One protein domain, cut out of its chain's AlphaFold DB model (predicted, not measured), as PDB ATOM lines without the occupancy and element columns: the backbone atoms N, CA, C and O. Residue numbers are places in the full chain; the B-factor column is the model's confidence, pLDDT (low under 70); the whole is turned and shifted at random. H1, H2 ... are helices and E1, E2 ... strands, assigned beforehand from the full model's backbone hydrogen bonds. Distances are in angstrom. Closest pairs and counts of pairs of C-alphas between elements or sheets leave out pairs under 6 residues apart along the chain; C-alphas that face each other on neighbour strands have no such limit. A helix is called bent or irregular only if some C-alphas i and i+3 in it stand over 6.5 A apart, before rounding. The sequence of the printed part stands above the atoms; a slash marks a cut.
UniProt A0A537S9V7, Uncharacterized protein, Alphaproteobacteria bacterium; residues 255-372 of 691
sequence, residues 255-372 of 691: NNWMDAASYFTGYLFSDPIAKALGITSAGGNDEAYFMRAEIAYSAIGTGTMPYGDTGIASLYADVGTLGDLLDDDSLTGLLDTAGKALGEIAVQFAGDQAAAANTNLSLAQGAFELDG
ATOM      1  N   ASN A 255       8.909 120.500 303.520       59.72
ATOM      2  CA  ASN A 255       8.897 121.656 302.619       59.72
ATOM      3  C   ASN A 255       9.659 122.890 303.140       59.72
ATOM      4  O   ASN A 255       9.991 122.965 304.326       59.72
ATOM      5  N   ASN A 256       9.890 123.864 302.254       78.44
ATOM      6  CA  ASN A 256      10.730 125.064 302.396       78.44
ATOM      7  C   ASN A 256      10.294 126.069 303.497       78.44
ATOM      8  O   ASN A 256      10.505 127.274 303.385       78.44
ATOM      9  N   TRP A 257       9.722 125.617 304.621       90.00
ATOM     10  CA  TRP A 257       9.229 126.460 305.718       90.00
ATOM     11  C   TRP A 257      10.280 127.436 306.256       90.00
ATOM     12  O   TRP A 257       9.936 128.499 306.775       90.00
ATOM     13  N   MET A 258      11.568 127.091 306.143       88.81
ATOM     14  CA  MET A 258      12.669 127.964 306.553       88.81
ATOM     15  C   MET A 258      12.702 129.268 305.744       88.81
ATOM     16  O   MET A 258      13.026 130.310 306.320       88.81
ATOM     17  N   ASP A 259      12.305 129.241 304.469       89.06
ATOM     18  CA  ASP A 259      12.177 130.434 303.624       89.06
ATOM     19  C   ASP A 259      10.987 131.304 304.067       89.06
ATOM     20  O   ASP A 259      11.060 132.536 304.060       89.06
ATOM     21  N   ALA A 260       9.940 130.674 304.607       92.44
ATOM     22  CA  ALA A 260       8.800 131.348 305.224       92.44
ATOM     23  C   ALA A 260       9.026 131.783 306.686       92.44
ATOM     24  O   ALA A 260       8.172 132.469 307.254       92.44
ATOM     25  N   ALA A 261      10.152 131.452 307.332       91.50
ATOM     26  CA  ALA A 261      10.337 131.682 308.772       91.50
ATOM     27  C   ALA A 261      10.149 133.153 309.194       91.50
ATOM     28  O   ALA A 261       9.510 133.451 310.210       91.50
ATOM     29  N   SER A 262      10.619 134.096 308.375       91.44
ATOM     30  CA  SER A 262      10.436 135.535 308.614       91.44
ATOM     31  C   SER A 262       8.991 136.024 308.445       91.44
ATOM     32  O   SER A 262       8.684 137.143 308.859       91.44
ATOM     33  N   TYR A 263       8.122 135.222 307.827       93.88
ATOM     34  CA  TYR A 263       6.750 135.587 307.482       93.88
ATOM     35  C   TYR A 263       5.722 135.158 308.527       93.88
ATOM     36  O   TYR A 263       4.686 135.802 308.603       93.88
ATOM     37  N   PHE A 264       6.002 134.156 309.369       94.44
ATOM     38  CA  PHE A 264       5.053 133.701 310.400       94.44
ATOM     39  C   PHE A 264       5.528 133.947 311.840       94.44
ATOM     40  O   PHE A 264       4.717 134.171 312.738       94.44
ATOM     41  N   THR A 265       6.844 133.957 312.092       94.81
ATOM     42  CA  THR A 265       7.379 133.979 313.470       94.81
ATOM     43  C   THR A 265       6.988 135.221 314.268       94.81
ATOM     44  O   THR A 265       6.809 135.126 315.478       94.81
ATOM     45  N   GLY A 266       6.800 136.373 313.615       94.50
ATOM     46  CA  GLY A 266       6.282 137.582 314.265       94.50
ATOM     47  C   GLY A 266       4.823 137.459 314.711       94.50
ATOM     48  O   GLY A 266       4.453 137.985 315.757       94.50
ATOM     49  N   TYR A 267       4.004 136.724 313.957       95.69
ATOM     50  CA  TYR A 267       2.574 136.569 314.226       95.69
ATOM     51  C   TYR A 267       2.285 135.617 315.379       95.69
ATOM     52  O   TYR A 267       1.288 135.792 316.073       95.69
ATOM     53  N   LEU A 268       3.215 134.708 315.692       96.38
ATOM     54  CA  LEU A 268       3.183 133.955 316.948       96.38
ATOM     55  C   LEU A 268       3.138 134.885 318.179       96.38
ATOM     56  O   LEU A 268       2.678 134.467 319.235       96.38
ATOM     57  N   PHE A 269       3.573 136.146 318.063       94.19
ATOM     58  CA  PHE A 269       3.557 137.159 319.128       94.19
ATOM     59  C   PHE A 269       2.402 138.170 319.019       94.19
ATOM     60  O   PHE A 269       2.423 139.204 319.684       94.19
ATOM     61  N   SER A 270       1.381 137.878 318.211       92.19
ATOM     62  CA  SER A 270       0.255 138.783 317.969       92.19
ATOM     63  C   SER A 270      -0.900 138.570 318.955       92.19
ATOM     64  O   SER A 270      -1.683 137.628 318.825       92.19
ATOM     65  N   ASP A 271      -1.063 139.488 319.913       88.88
ATOM     66  CA  ASP A 271      -2.250 139.521 320.781       88.88
ATOM     67  C   ASP A 271      -3.568 139.694 320.008       88.88
ATOM     68  O   ASP A 271      -4.558 139.088 320.419       88.88
ATOM     69  N   PRO A 272      -3.644 140.488 318.916       87.62
ATOM     70  CA  PRO A 272      -4.839 140.525 318.077       87.62
ATOM     71  C   PRO A 272      -5.279 139.147 317.574       87.62
ATOM     72  O   PRO A 272      -6.470 138.854 317.631       87.62
ATOM     73  N   ILE A 273      -4.339 138.291 317.150       91.25
ATOM     74  CA  ILE A 273      -4.656 136.924 316.703       91.25
ATOM     75  C   ILE A 273      -5.152 136.093 317.881       91.25
ATOM     76  O   ILE A 273      -6.221 135.503 317.803       91.25
ATOM     77  N   ALA A 274      -4.428 136.092 319.000       90.62
ATOM     78  CA  ALA A 274      -4.830 135.319 320.171       90.62
ATOM     79  C   ALA A 274      -6.223 135.730 320.690       90.62
ATOM     80  O   ALA A 274      -7.057 134.882 321.009       90.62
ATOM     81  N   LYS A 275      -6.529 137.032 320.681       86.44
ATOM     82  CA  LYS A 275      -7.866 137.554 320.998       86.44
ATOM     83  C   LYS A 275      -8.910 137.100 319.981       86.44
ATOM     84  O   LYS A 275     -10.015 136.763 320.390       86.44
ATOM     85  N   ALA A 276      -8.568 137.026 318.693       85.25
ATOM     86  CA  ALA A 276      -9.422 136.466 317.639       85.25
ATOM     87  C   ALA A 276      -9.638 134.938 317.753       85.25
ATOM     88  O   ALA A 276     -10.557 134.408 317.134       85.25
ATOM     89  N   LEU A 277      -8.905 134.253 318.633       88.56
ATOM     90  CA  LEU A 277      -9.138 132.852 319.019       88.56
ATOM     91  C   LEU A 277      -9.927 132.705 320.334       88.56
ATOM     92  O   LEU A 277     -10.165 131.600 320.810       88.56
ATOM     93  N   GLY A 278     -10.320 133.818 320.960       84.69
ATOM     94  CA  GLY A 278     -11.018 133.826 322.247       84.69
ATOM     95  C   GLY A 278     -10.096 133.555 323.439       84.69
ATOM     96  O   GLY A 278     -10.576 133.357 324.556       84.69
ATOM     97  N   ILE A 279      -8.778 133.566 323.225       85.06
ATOM     98  CA  ILE A 279      -7.787 133.380 324.281       85.06
ATOM     99  C   ILE A 279      -7.755 134.650 325.130       85.06
ATOM    100  O   ILE A 279      -7.555 135.756 324.632       85.06
ATOM    101  N   THR A 280      -7.948 134.489 326.438       77.00
ATOM    102  CA  THR A 280      -7.935 135.593 327.403       77.00
ATOM    103  C   THR A 280      -6.891 135.346 328.480       77.00
ATOM    104  O   THR A 280      -6.865 134.269 329.074       77.00
ATOM    105  N   SER A 281      -6.086 136.359 328.797       72.56
ATOM    106  CA  SER A 281      -5.148 136.327 329.921       72.56
ATOM    107  C   SER A 281      -5.752 137.018 331.151       72.56
ATOM    108  O   SER A 281      -6.522 137.980 331.039       72.56
ATOM    109  N   ALA A 282      -5.403 136.560 332.358       59.44
ATOM    110  CA  ALA A 282      -5.783 137.222 333.608       59.44
ATOM    111  C   ALA A 282      -4.966 138.519 333.803       59.44
ATOM    112  O   ALA A 282      -4.097 138.597 334.661       59.44
ATOM    113  N   GLY A 283      -5.219 139.534 332.974       58.59
ATOM    114  CA  GLY A 283      -4.445 140.782 332.949       58.59
ATOM    115  C   GLY A 283      -4.473 141.522 331.607       58.59
ATOM    116  O   GLY A 283      -4.244 142.730 331.595       58.59
ATOM    117  N   GLY A 284      -4.815 140.830 330.513       57.97
ATOM    118  CA  GLY A 284      -5.068 141.398 329.182       57.97
ATOM    119  C   GLY A 284      -3.838 141.724 328.317       57.97
ATOM    120  O   GLY A 284      -4.003 142.466 327.345       57.97
ATOM    121  N   ASN A 285      -2.637 141.249 328.685       64.12
ATOM    122  CA  ASN A 285      -1.362 141.603 328.030       64.12
ATOM    123  C   ASN A 285      -0.443 140.404 327.687       64.12
ATOM    124  O   ASN A 285       0.747 140.620 327.482       64.12
ATOM    125  N   ASP A 286      -0.954 139.170 327.645       81.06
ATOM    126  CA  ASP A 286      -0.146 137.949 327.427       81.06
ATOM    127  C   ASP A 286      -0.881 136.884 326.582       81.06
ATOM    128  O   ASP A 286      -0.538 135.703 326.577       81.06
ATOM    129  N   GLU A 287      -1.931 137.263 325.861       88.56
ATOM    130  CA  GLU A 287      -2.783 136.352 325.097       88.56
ATOM    131  C   GLU A 287      -1.970 135.575 324.051       88.56
ATOM    132  O   GLU A 287      -2.127 134.359 323.919       88.56
ATOM    133  N   ALA A 288      -1.026 136.238 323.373       91.75
ATOM    134  CA  ALA A 288      -0.140 135.569 322.428       91.75
ATOM    135  C   ALA A 288       0.770 134.517 323.092       91.75
ATOM    136  O   ALA A 288       1.132 133.532 322.448       91.75
ATOM    137  N   TYR A 289       1.151 134.694 324.364       91.06
ATOM    138  CA  TYR A 289       1.937 133.699 325.106       91.06
ATOM    139  C   TYR A 289       1.174 132.385 325.253       91.06
ATOM    140  O   TYR A 289       1.725 131.319 324.978       91.06
ATOM    141  N   PHE A 290      -0.110 132.472 325.596       91.69
ATOM    142  CA  PHE A 290      -0.978 131.306 325.691       91.69
ATOM    143  C   PHE A 290      -1.233 130.675 324.326       91.69
ATOM    144  O   PHE A 290      -1.040 129.475 324.200       91.69
ATOM    145  N   MET A 291      -1.518 131.462 323.285       95.31
ATOM    146  CA  MET A 291      -1.665 130.942 321.917       95.31
ATOM    147  C   MET A 291      -0.451 130.111 321.473       95.31
ATOM    148  O   MET A 291      -0.605 128.991 320.990       95.31
ATOM    149  N   ARG A 292       0.775 130.618 321.679       96.12
ATOM    150  CA  ARG A 292       1.997 129.858 321.362       96.12
ATOM    151  C   ARG A 292       2.112 128.586 322.186       96.12
ATOM    152  O   ARG A 292       2.523 127.565 321.647       96.12
ATOM    153  N   ALA A 293       1.770 128.640 323.471       95.38
ATOM    154  CA  ALA A 293       1.798 127.464 324.330       95.38
ATOM    155  C   ALA A 293       0.810 126.390 323.849       95.38
ATOM    156  O   ALA A 293       1.187 125.225 323.767       95.38
ATOM    157  N   GLU A 294      -0.416 126.768 323.478       96.06
ATOM    158  CA  GLU A 294      -1.425 125.853 322.926       96.06
ATOM    159  C   GLU A 294      -0.934 125.201 321.625       96.06
ATOM    160  O   GLU A 294      -0.942 123.971 321.515       96.06
ATOM    161  N   ILE A 295      -0.386 125.995 320.694       98.38
ATOM    162  CA  ILE A 295       0.249 125.480 319.467       98.38
ATOM    163  C   ILE A 295       1.403 124.528 319.819       98.38
ATOM    164  O   ILE A 295       1.464 123.418 319.299       98.38
ATOM    165  N   ALA A 296       2.296 124.900 320.737       98.31
ATOM    166  CA  ALA A 296       3.416 124.060 321.156       98.31
ATOM    167  C   ALA A 296       2.967 122.722 321.776       98.31
ATOM    168  O   ALA A 296       3.549 121.681 321.471       98.31
ATOM    169  N   TYR A 297       1.924 122.718 322.614       97.88
ATOM    170  CA  TYR A 297       1.369 121.483 323.180       97.88
ATOM    171  C   TYR A 297       0.785 120.556 322.121       97.88
ATOM    172  O   TYR A 297       0.853 119.338 322.300       97.88
ATOM    173  N   SER A 298       0.270 121.106 321.019       97.88
ATOM    174  CA  SER A 298      -0.232 120.296 319.906       97.88
ATOM    175  C   SER A 298       0.865 119.527 319.149       97.88
ATOM    176  O   SER A 298       0.576 118.750 318.253       97.88
ATOM    177  N   ALA A 299       2.139 119.645 319.544       97.44
ATOM    178  CA  ALA A 299       3.208 118.748 319.087       97.44
ATOM    179  C   ALA A 299       3.132 117.333 319.676       97.44
ATOM    180  O   ALA A 299       3.842 116.424 319.234       97.44
ATOM    181  N   ILE A 300       2.303 117.129 320.698       95.38
ATOM    182  CA  ILE A 300       2.115 115.830 321.333       95.38
ATOM    183  C   ILE A 300       1.098 115.025 320.520       95.38
ATOM    184  O   ILE A 300      -0.099 115.221 320.666       95.38
ATOM    185  N   GLY A 301       1.574 114.063 319.728       93.00
ATOM    186  CA  GLY A 301       0.716 113.219 318.877       93.00
ATOM    187  C   GLY A 301       0.239 111.893 319.489       93.00
ATOM    188  O   GLY A 301      -0.300 111.047 318.783       93.00
ATOM    189  N   THR A 302       0.501 111.618 320.775       92.81
ATOM    190  CA  THR A 302       0.051 110.371 321.432       92.81
ATOM    191  C   THR A 302      -0.265 110.585 322.908       92.81
ATOM    192  O   THR A 302       0.283 111.486 323.530       92.81
ATOM    193  N   GLY A 303      -1.093 109.721 323.502       94.38
ATOM    194  CA  GLY A 303      -1.403 109.766 324.933       94.38
ATOM    195  C   GLY A 303      -2.336 110.924 325.303       94.38
ATOM    196  O   GLY A 303      -3.376 111.102 324.674       94.38
ATOM    197  N   THR A 304      -2.004 111.677 326.355       95.81
ATOM    198  CA  THR A 304      -2.786 112.845 326.798       95.81
ATOM    199  C   THR A 304      -2.411 114.073 325.970       95.81
ATOM    200  O   THR A 304      -1.323 114.620 326.142       95.81
ATOM    201  N   MET A 305      -3.324 114.502 325.096       95.12
ATOM    202  CA  MET A 305      -3.141 115.604 324.142       95.12
ATOM    203  C   MET A 305      -4.084 116.764 324.510       95.12
ATOM    204  O   MET A 305      -5.190 116.843 323.979       95.12
ATOM    205  N   PRO A 306      -3.714 117.637 325.469       94.12
ATOM    206  CA  PRO A 306      -4.619 118.664 326.005       94.12
ATOM    207  C   PRO A 306      -5.058 119.716 324.975       94.12
ATOM    208  O   PRO A 306      -6.056 120.397 325.203       94.12
ATOM    209  N   TYR A 307      -4.320 119.823 323.868       95.31
ATOM    210  CA  TYR A 307      -4.540 120.759 322.764       95.31
ATOM    211  C   TYR A 307      -4.542 120.047 321.404       95.31
ATOM    212  O   TYR A 307      -4.236 120.643 320.376       95.31
ATOM    213  N   GLY A 308      -4.906 118.757 321.400       95.75
ATOM    214  CA  GLY A 308      -4.910 117.945 320.185       95.75
ATOM    215  C   GLY A 308      -3.511 117.754 319.600       95.75
ATOM    216  O   GLY A 308      -2.521 117.926 320.310       95.75
ATOM    217  N   ASP A 309      -3.439 117.386 318.323       96.75
ATOM    218  CA  ASP A 309      -2.185 117.200 317.574       96.75
ATOM    219  C   ASP A 309      -2.161 117.932 316.217       96.75
ATOM    220  O   ASP A 309      -1.215 117.820 315.437       96.75
ATOM    221  N   THR A 310      -3.220 118.689 315.923       97.31
ATOM    222  CA  THR A 310      -3.433 119.298 314.605       97.31
ATOM    223  C   THR A 310      -2.766 120.669 314.465       97.31
ATOM    224  O   THR A 310      -2.223 120.956 313.406       97.31
ATOM    225  N   GLY A 311      -2.758 121.512 315.507       97.81
ATOM    226  CA  GLY A 311      -2.365 122.927 315.387       97.81
ATOM    227  C   GLY A 311      -0.937 123.173 314.897       97.81
ATOM    228  O   GLY A 311      -0.708 123.964 313.988       97.81
ATOM    229  N   ILE A 312       0.054 122.480 315.450       97.94
ATOM    230  CA  ILE A 312       1.443 122.638 315.006       97.94
ATOM    231  C   ILE A 312       1.697 121.950 313.663       97.94
ATOM    232  O   ILE A 312       2.543 122.401 312.892       97.94
ATOM    233  N   ALA A 313       0.975 120.863 313.377       96.44
ATOM    234  CA  ALA A 313       1.082 120.165 312.106       96.44
ATOM    235  C   ALA A 313       0.561 121.051 310.969       96.44
ATOM    236  O   ALA A 313       1.277 121.241 309.985       96.44
ATOM    237  N   SER A 314      -0.606 121.675 311.159       97.56
ATOM    238  CA  SER A 314      -1.195 122.606 310.199       97.56
ATOM    239  C   SER A 314      -0.341 123.858 310.008       97.56
ATOM    240  O   SER A 314      -0.114 124.253 308.867       97.56
ATOM    241  N   LEU A 315       0.244 124.410 311.086       98.06
ATOM    242  CA  LEU A 315       1.202 125.521 310.988       98.06
ATOM    243  C   LEU A 315       2.317 125.208 309.989       98.06
ATOM    244  O   LEU A 315       2.582 126.000 309.088       98.06
ATOM    245  N   TYR A 316       2.990 124.066 310.164       96.50
ATOM    246  CA  TYR A 316       4.137 123.699 309.334       96.50
ATOM    247  C   TYR A 316       3.760 123.218 307.934       96.50
ATOM    248  O   TYR A 316       4.586 123.345 307.029       96.50
ATOM    249  N   ALA A 317       2.540 122.722 307.737       95.75
ATOM    250  CA  ALA A 317       2.006 122.477 306.405       95.75
ATOM    251  C   ALA A 317       1.829 123.803 305.641       95.75
ATOM    252  O   ALA A 317       2.430 123.980 304.581       95.75
ATOM    253  N   ASP A 318       1.136 124.777 306.239       97.19
ATOM    254  CA  ASP A 318       0.873 126.084 305.625       97.19
ATOM    255  C   ASP A 318       2.147 126.889 305.377       97.19
ATOM    256  O   ASP A 318       2.362 127.414 304.283       97.19
ATOM    257  N   VAL A 319       3.039 126.980 306.371       95.06
ATOM    258  CA  VAL A 319       4.297 127.720 306.185       95.06
ATOM    259  C   VAL A 319       5.268 126.979 305.268       95.06
ATOM    260  O   VAL A 319       6.131 127.614 304.670       95.06
ATOM    261  N   GLY A 320       5.117 125.660 305.122       94.38
ATOM    262  CA  GLY A 320       5.792 124.880 304.091       94.38
ATOM    263  C   GLY A 320       5.347 125.315 302.699       94.38
ATOM    264  O   GLY A 320       6.190 125.702 301.895       94.38
ATOM    265  N   THR A 321       4.033 125.351 302.461       94.75
ATOM    266  CA  THR A 321       3.442 125.855 301.212       94.75
ATOM    267  C   THR A 321       3.856 127.299 300.924       94.75
ATOM    268  O   THR A 321       4.276 127.615 299.815       94.75
ATOM    269  N   LEU A 322       3.808 128.189 301.923       94.44
ATOM    270  CA  LEU A 322       4.283 129.570 301.771       94.44
ATOM    271  C   LEU A 322       5.783 129.631 301.446       94.44
ATOM    272  O   LEU A 322       6.205 130.488 300.675       94.44
ATOM    273  N   GLY A 323       6.583 128.740 302.028       93.06
ATOM    274  CA  GLY A 323       8.008 128.617 301.739       93.06
ATOM    275  C   GLY A 323       8.270 128.275 300.277       93.06
ATOM    276  O   GLY A 323       9.076 128.941 299.635       93.06
ATOM    277  N   ASP A 324       7.528 127.309 299.736       91.69
ATOM    278  CA  ASP A 324       7.624 126.914 298.328       91.69
ATOM    279  C   ASP A 324       7.268 128.091 297.396       91.69
ATOM    280  O   ASP A 324       7.982 128.369 296.436       91.69
ATOM    281  N   LEU A 325       6.232 128.869 297.735       92.19
ATOM    282  CA  LEU A 325       5.852 130.071 296.977       92.19
ATOM    283  C   LEU A 325       6.915 131.174 296.986       92.19
ATOM    284  O   LEU A 325       7.021 131.934 296.020       92.19
ATOM    285  N   LEU A 326       7.653 131.303 298.089       91.25
ATOM    286  CA  LEU A 326       8.724 132.284 298.237       91.25
ATOM    287  C   LEU A 326       9.992 131.852 297.496       91.25
ATOM    288  O   LEU A 326      10.645 132.706 296.907       91.25
ATOM    289  N   ASP A 327      10.322 130.560 297.509       90.25
ATOM    290  CA  ASP A 327      11.459 130.005 296.758       90.25
ATOM    291  C   ASP A 327      11.237 130.119 295.238       90.25
ATOM    292  O   ASP A 327      12.156 130.455 294.490       90.25
ATOM    293  N   ASP A 328       9.990 129.947 294.785       89.12
ATOM    294  CA  ASP A 328       9.603 130.075 293.376       89.12
ATOM    295  C   ASP A 328       9.388 131.532 292.903       89.12
ATOM    296  O   ASP A 328       8.991 131.743 291.754       89.12
ATOM    297  N   ASP A 329       9.605 132.543 293.758       88.75
ATOM    298  CA  ASP A 329       9.291 133.959 293.480       88.75
ATOM    299  C   ASP A 329       7.843 134.146 292.954       88.75
ATOM    300  O   ASP A 329       7.571 134.962 292.071       88.75
ATOM    301  N   SER A 330       6.884 133.369 293.474       89.19
ATOM    302  CA  SER A 330       5.500 133.333 292.968       89.19
ATOM    303  C   SER A 330       4.626 134.491 293.471       89.19
ATOM    304  O   SER A 330       3.614 134.828 292.857       89.19
ATOM    305  N   LEU A 331       4.996 135.130 294.585       89.12
ATOM    306  CA  LEU A 331       4.242 136.245 295.170       89.12
ATOM    307  C   LEU A 331       4.642 137.579 294.523       89.12
ATOM    308  O   LEU A 331       5.425 138.343 295.081       89.12
ATOM    309  N   THR A 332       4.100 137.861 293.336       86.25
ATOM    310  CA  THR A 332       4.441 139.052 292.533       86.25
ATOM    311  C   THR A 332       3.229 139.931 292.220       86.25
ATOM    312  O   THR A 332       2.083 139.545 292.448       86.25
ATOM    313  N   GLY A 333       3.475 141.141 291.701       84.25
ATOM    314  CA  GLY A 333       2.422 142.067 291.268       84.25
ATOM    315  C   GLY A 333       1.493 142.444 292.421       84.25
ATOM    316  O   GLY A 333       1.945 142.966 293.439       84.25
ATOM    317  N   LEU A 334       0.207 142.104 292.300       84.12
ATOM    318  CA  LEU A 334      -0.790 142.304 293.359       84.12
ATOM    319  C   LEU A 334      -0.443 141.591 294.680       84.12
ATOM    320  O   LEU A 334      -0.987 141.954 295.723       84.12
ATOM    321  N   LEU A 335       0.485 140.631 294.664       88.00
ATOM    322  CA  LEU A 335       0.892 139.830 295.820       88.00
ATOM    323  C   LEU A 335       2.240 140.248 296.446       88.00
ATOM    324  O   LEU A 335       2.614 139.652 297.454       88.00
ATOM    325  N   ASP A 336       2.931 141.282 295.933       83.25
ATOM    326  CA  ASP A 336       4.325 141.681 296.280       83.25
ATOM    327  C   ASP A 336       4.572 141.986 297.782       83.25
ATOM    328  O   ASP A 336       5.696 142.131 298.255       83.25
ATOM    329  N   THR A 337       3.517 142.043 298.597       85.12
ATOM    330  CA  THR A 337       3.594 142.236 300.058       85.12
ATOM    331  C   THR A 337       2.661 141.314 300.851       85.12
ATOM    332  O   THR A 337       2.600 141.388 302.082       85.12
ATOM    333  N   ALA A 338       1.962 140.408 300.167       89.50
ATOM    334  CA  ALA A 338       0.898 139.589 300.736       89.50
ATOM    335  C   ALA A 338       1.415 138.407 301.571       89.50
ATOM    336  O   ALA A 338       0.701 137.916 302.444       89.50
ATOM    337  N   GLY A 339       2.672 137.988 301.376       92.50
ATOM    338  CA  GLY A 339       3.244 136.822 302.062       92.50
ATOM    339  C   GLY A 339       3.180 136.901 303.590       92.50
ATOM    340  O   GLY A 339       2.994 135.891 304.260       92.50
ATOM    341  N   LYS A 340       3.273 138.107 304.170       92.75
ATOM    342  CA  LYS A 340       3.155 138.277 305.627       92.75
ATOM    343  C   LYS A 340       1.732 138.013 306.112       92.75
ATOM    344  O   LYS A 340       1.548 137.339 307.114       92.75
ATOM    345  N   ALA A 341       0.736 138.487 305.372       94.69
ATOM    346  CA  ALA A 341      -0.657 138.226 305.702       94.69
ATOM    347  C   ALA A 341      -1.019 136.739 305.546       94.69
ATOM    348  O   ALA A 341      -1.779 136.217 306.351       94.69
ATOM    349  N   LEU A 342      -0.411 136.028 304.586       97.06
ATOM    350  CA  LEU A 342      -0.520 134.565 304.509       97.06
ATOM    351  C   LEU A 342       0.092 133.897 305.755       97.06
ATOM    352  O   LEU A 342      -0.553 133.069 306.390       97.06
ATOM    353  N   GLY A 343       1.284 134.315 306.188       96.62
ATOM    354  CA  GLY A 343       1.871 133.833 307.445       96.62
ATOM    355  C   GLY A 343       0.989 134.096 308.676       96.62
ATOM    356  O   GLY A 343       0.966 133.293 309.607       96.62
ATOM    357  N   GLU A 344       0.227 135.188 308.672       96.19
ATOM    358  CA  GLU A 344      -0.755 135.506 309.711       96.19
ATOM    359  C   GLU A 344      -1.968 134.563 309.696       96.19
ATOM    360  O   GLU A 344      -2.372 134.095 310.762       96.19
ATOM    361  N   ILE A 345      -2.508 134.238 308.513       97.94
ATOM    362  CA  ILE A 345      -3.585 133.242 308.354       97.94
ATOM    363  C   ILE A 345      -3.118 131.877 308.874       97.94
ATOM    364  O   ILE A 345      -3.814 131.280 309.691       97.94
ATOM    365  N   ALA A 346      -1.917 131.433 308.487       98.06
ATOM    366  CA  ALA A 346      -1.344 130.158 308.926       98.06
ATOM    367  C   ALA A 346      -1.225 130.062 310.459       98.06
ATOM    368  O   ALA A 346      -1.593 129.057 311.069       98.06
ATOM    369  N   VAL A 347      -0.750 131.130 311.116       98.31
ATOM    370  CA  VAL A 347      -0.652 131.172 312.586       98.31
ATOM    371  C   VAL A 347      -2.028 131.161 313.241       98.31
ATOM    372  O   VAL A 347      -2.211 130.469 314.244       98.31
ATOM    373  N   GLN A 348      -2.994 131.905 312.701       97.50
ATOM    374  CA  GLN A 348      -4.338 131.918 313.262       97.50
ATOM    375  C   GLN A 348      -5.027 130.557 313.103       97.50
ATOM    376  O   GLN A 348      -5.620 130.084 314.067       97.50
ATOM    377  N   PHE A 349      -4.893 129.897 311.947       98.12
ATOM    378  CA  PHE A 349      -5.440 128.557 311.729       98.12
ATOM    379  C   PHE A 349      -4.841 127.546 312.708       98.12
ATOM    380  O   PHE A 349      -5.563 126.827 313.392       98.12
ATOM    381  N   ALA A 350      -3.514 127.542 312.848       98.44
ATOM    382  CA  ALA A 350      -2.808 126.703 313.811       98.44
ATOM    383  C   ALA A 350      -3.294 126.912 315.252       98.44
ATOM    384  O   ALA A 350      -3.520 125.947 315.988       98.44
ATOM    385  N   GLY A 351      -3.475 128.175 315.648       97.31
ATOM    386  CA  GLY A 351      -4.020 128.535 316.951       97.31
ATOM    387  C   GLY A 351      -5.463 128.064 317.138       97.31
ATOM    388  O   GLY A 351      -5.781 127.538 318.199       97.31
ATOM    389  N   ASP A 352      -6.305 128.171 316.107       96.25
ATOM    390  CA  ASP A 352      -7.687 127.679 316.125       96.25
ATOM    391  C   ASP A 352      -7.752 126.168 316.365       96.25
ATOM    392  O   ASP A 352      -8.428 125.704 317.287       96.25
ATOM    393  N   GLN A 353      -6.970 125.403 315.597       97.56
ATOM    394  CA  GLN A 353      -6.929 123.947 315.718       97.56
ATOM    395  C   GLN A 353      -6.391 123.492 317.082       97.56
ATOM    396  O   GLN A 353      -6.869 122.496 317.633       97.56
ATOM    397  N   ALA A 354      -5.420 124.222 317.642       96.31
ATOM    398  CA  ALA A 354      -4.900 123.956 318.979       96.31
ATOM    399  C   ALA A 354      -5.935 124.280 320.068       96.31
ATOM    400  O   ALA A 354      -6.213 123.426 320.912       96.31
ATOM    401  N   ALA A 355      -6.559 125.462 320.023       93.00
ATOM    402  CA  ALA A 355      -7.581 125.893 320.982       93.00
ATOM    403  C   ALA A 355      -8.795 124.945 320.999       93.00
ATOM    404  O   ALA A 355      -9.359 124.652 322.058       93.00
ATOM    405  N   ALA A 356      -9.152 124.397 319.834       93.00
ATOM    406  CA  ALA A 356     -10.197 123.390 319.668       93.00
ATOM    407  C   ALA A 356      -9.792 121.971 320.114       93.00
ATOM    408  O   ALA A 356     -10.629 121.065 320.122       93.00
ATOM    409  N   ALA A 357      -8.522 121.763 320.473       94.31
ATOM    410  CA  ALA A 357      -7.920 120.467 320.764       94.31
ATOM    411  C   ALA A 357      -8.157 119.419 319.656       94.31
ATOM    412  O   ALA A 357      -8.506 118.263 319.926       94.31
ATOM    413  N   ASN A 358      -7.992 119.832 318.397       95.75
ATOM    414  CA  ASN A 358      -8.342 119.025 317.235       95.75
ATOM    415  C   ASN A 358      -7.342 117.882 316.976       95.75
ATOM    416  O   ASN A 358      -6.145 118.000 317.244       95.75
ATOM    417  N   THR A 359      -7.850 116.768 316.445       95.88
ATOM    418  CA  THR A 359      -7.062 115.572 316.077       95.88
ATOM    419  C   THR A 359      -7.355 115.070 314.661       95.88
ATOM    420  O   THR A 359      -7.089 113.919 314.304       95.88
ATOM    421  N   ASN A 360      -7.990 115.910 313.843       94.19
ATOM    422  CA  ASN A 360      -8.373 115.552 312.490       94.19
ATOM    423  C   ASN A 360      -7.183 115.685 311.527       94.19
ATOM    424  O   ASN A 360      -6.700 116.778 311.248       94.19
ATOM    425  N   LEU A 361      -6.787 114.557 310.932       91.00
ATOM    426  CA  LEU A 361      -5.695 114.490 309.962       91.00
ATOM    427  C   LEU A 361      -5.925 115.325 308.692       91.00
ATOM    428  O   LEU A 361      -4.947 115.673 308.038       91.00
ATOM    429  N   SER A 362      -7.174 115.627 308.305       93.25
ATOM    430  CA  SER A 362      -7.407 116.514 307.156       93.25
ATOM    431  C   SER A 362      -6.965 117.940 307.470       93.25
ATOM    432  O   SER A 362      -6.220 118.518 306.695       93.25
ATOM    433  N   LEU A 363      -7.326 118.440 308.651       95.25
ATOM    434  CA  LEU A 363      -6.998 119.791 309.116       95.25
ATOM    435  C   LEU A 363      -5.506 119.946 309.437       95.25
ATOM    436  O   LEU A 363      -4.968 121.046 309.399       95.25
ATOM    437  N   ALA A 364      -4.802 118.838 309.690       94.88
ATOM    438  CA  ALA A 364      -3.350 118.837 309.863       94.88
ATOM    439  C   ALA A 364      -2.588 119.179 308.567       94.88
ATOM    440  O   ALA A 364      -1.388 119.437 308.631       94.88
ATOM    441  N   GLN A 365      -3.258 119.182 307.406       94.00
ATOM    442  CA  GLN A 365      -2.678 119.614 306.128       94.00
ATOM    443  C   GLN A 365      -2.650 121.137 305.956       94.00
ATOM    444  O   GLN A 365      -2.088 121.597 304.969       94.00
ATOM    445  N   GLY A 366      -3.176 121.900 306.920       95.81
ATOM    446  CA  GLY A 366      -3.188 123.356 306.831       95.81
ATOM    447  C   GLY A 366      -4.436 123.911 306.149       95.81
ATOM    448  O   GLY A 366      -5.288 123.158 305.681       95.81
ATOM    449  N   ALA A 367      -4.540 125.237 306.134       96.94
ATOM    450  CA  ALA A 367      -5.547 125.973 305.379       96.94
ATOM    451  C   ALA A 367      -5.122 126.220 303.918       96.94
ATOM    452  O   ALA A 367      -5.926 126.705 303.125       96.94
ATOM    453  N   PHE A 368      -3.863 125.959 303.554       96.88
ATOM    454  CA  PHE A 368      -3.309 126.247 302.234       96.88
ATOM    455  C   PHE A 368      -3.210 124.998 301.364       96.88
ATOM    456  O   PHE A 368      -2.552 124.020 301.712       96.88
ATOM    457  N   GLU A 369      -3.758 125.087 300.156       94.31
ATOM    458  CA  GLU A 369      -3.630 124.059 299.127       94.31
ATOM    459  C   GLU A 369      -3.101 124.678 297.827       94.31
ATOM    460  O   GLU A 369      -3.615 125.686 297.343       94.31
ATOM    461  N   LEU A 370      -2.075 124.061 297.231       91.75
ATOM    462  CA  LEU A 370      -1.641 124.389 295.872       91.75
ATOM    463  C   LEU A 370      -2.341 123.477 294.867       91.75
ATOM    464  O   LEU A 370      -2.059 122.280 294.793       91.75
ATOM    465  N   ASP A 371      -3.201 124.069 294.043       90.44
ATOM    466  CA  ASP A 371      -3.852 123.409 292.914       90.44
ATOM    467  C   ASP A 371      -3.310 123.993 291.604       90.44
ATOM    468  O   ASP A 371      -3.787 125.002 291.076       90.44
ATOM    469  N   GLY A 372      -2.227 123.396 291.103       87.88
ATOM    470  CA  GLY A 372      -1.524 123.897 289.926       87.88
ATOM    471  C   GLY A 372      -0.901 125.274 290.175       87.88
ATOM    472  O   GLY A 372       0.062 125.387 290.924       87.88
TER     473      GLY A 372
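What this domain is: This is residues 255 to 372 of the 691 residues of an uncharacterized protein of Alphaproteobacteria bacterium (UniProt A0A537S9V7). Two long helices, H4 and H5, lie side by side as an antiparallel helical hairpin, and H3 lies across the end of the pair where H4 begins and H5 ends. The short helix H1 packs on H5 on one side of the pair, the short strand E1 runs beside H4 on the other side, and H2 packs on H3; at the end of the pair away from H3, residues 332 to 337 of the loop between H4 and H5 stick out. The printed part has 118 residues with five named helices and one named strand, in the order H1, H2, H3, H4, H5, E1. The class is mostly helix, and E1 pairs with no named strand. The whole is compact, with a radius of gyration of the C-alphas of 14.2 A and spans of 43 by 32 by 19 A.

Where its parts are: H4 comprises residues 311 to 327, 24.3 A from first to last C-alpha, and begins with C-alpha 311 at (-2.365, 122.927, 315.387). H5 comprises residues 339 to 355, is 24.4 A long and ends with C-alpha 355 at (-7.581, 125.893, 320.982). H3 comprises residues 287 to 297 and is 15.6 A long. H2 comprises residues 271 to 276, and H1 residues 261 to 264, with C-alpha 261 at (10.337, 131.682, 308.772). The strand E1 comprises residues 368 to 371 and ends with C-alpha 371 at (-3.852, 123.409, 292.914). No helix is bent.

How they stand to each other: H5 is the hub and touches the other four helices. H4 and H5 form a helical hairpin: they touch at a shallow tilt of 13 degrees, opposite ways, and their closest C-alphas are those of Gly 311 and Ala 350, 4.1 A apart. H5 touches H3 with residues 350 to 355 alone; the closest C-alphas, of Ile 295 and Ala 354, are 5.4 A apart. H3 and H5 run the same way at a steep tilt of 69.9 degrees, only just short of about perpendicular. H4 only just touches H3, with 3 pairs of C-alphas within 8 A and with residues 311 to 312 alone; the closest are Ile 295 and Ile 312, 5.4 A apart, and the lines are about perpendicular at 83 degrees. H2 touches H3, where the C-alphas of Asp 271 and Ala 288 come closest at 4.8 A; at 72 degrees they are only just about perpendicular. H2 only just touches H5, with 3 pairs of C-alphas within 8 A, the closest being Ile 273 and Gln 348 at 6.1 A. H1 touches H5, with the closest C-alphas, of Phe 264 and Gly 343, 4.3 A apart. H1 and H4 are close but not clearly touching, at 7.4 A between the C-alphas of Phe 264 and Val 319. The closest C-alphas of E1 and H4 are those of Phe 368 and Asp 318, 5.4 A apart. E1 is apart from H1, H2 and H3. The helix packing is mostly crossed, with one shallow tilt among five pairs. In H2, H3, H4 and H5 every O i to N i+4 pair is within hydrogen-bond range; H1 is too short for such a pair, and its one O i to N i+3 pair is not within range.

The domain as a whole: The C-alphas farthest apart are those of Gly 303 and Gly 333, 46.8 A. The printed part has no cut. The links H3 to H4, H4 to H5 and H5 to E1 are long, while H1 to H2 and H2 to H3 are short. Residues 332 to 337 stand free. The mean pLDDT of the printed part is 91.4; residue 255 and residues 282 to 285 are under 70.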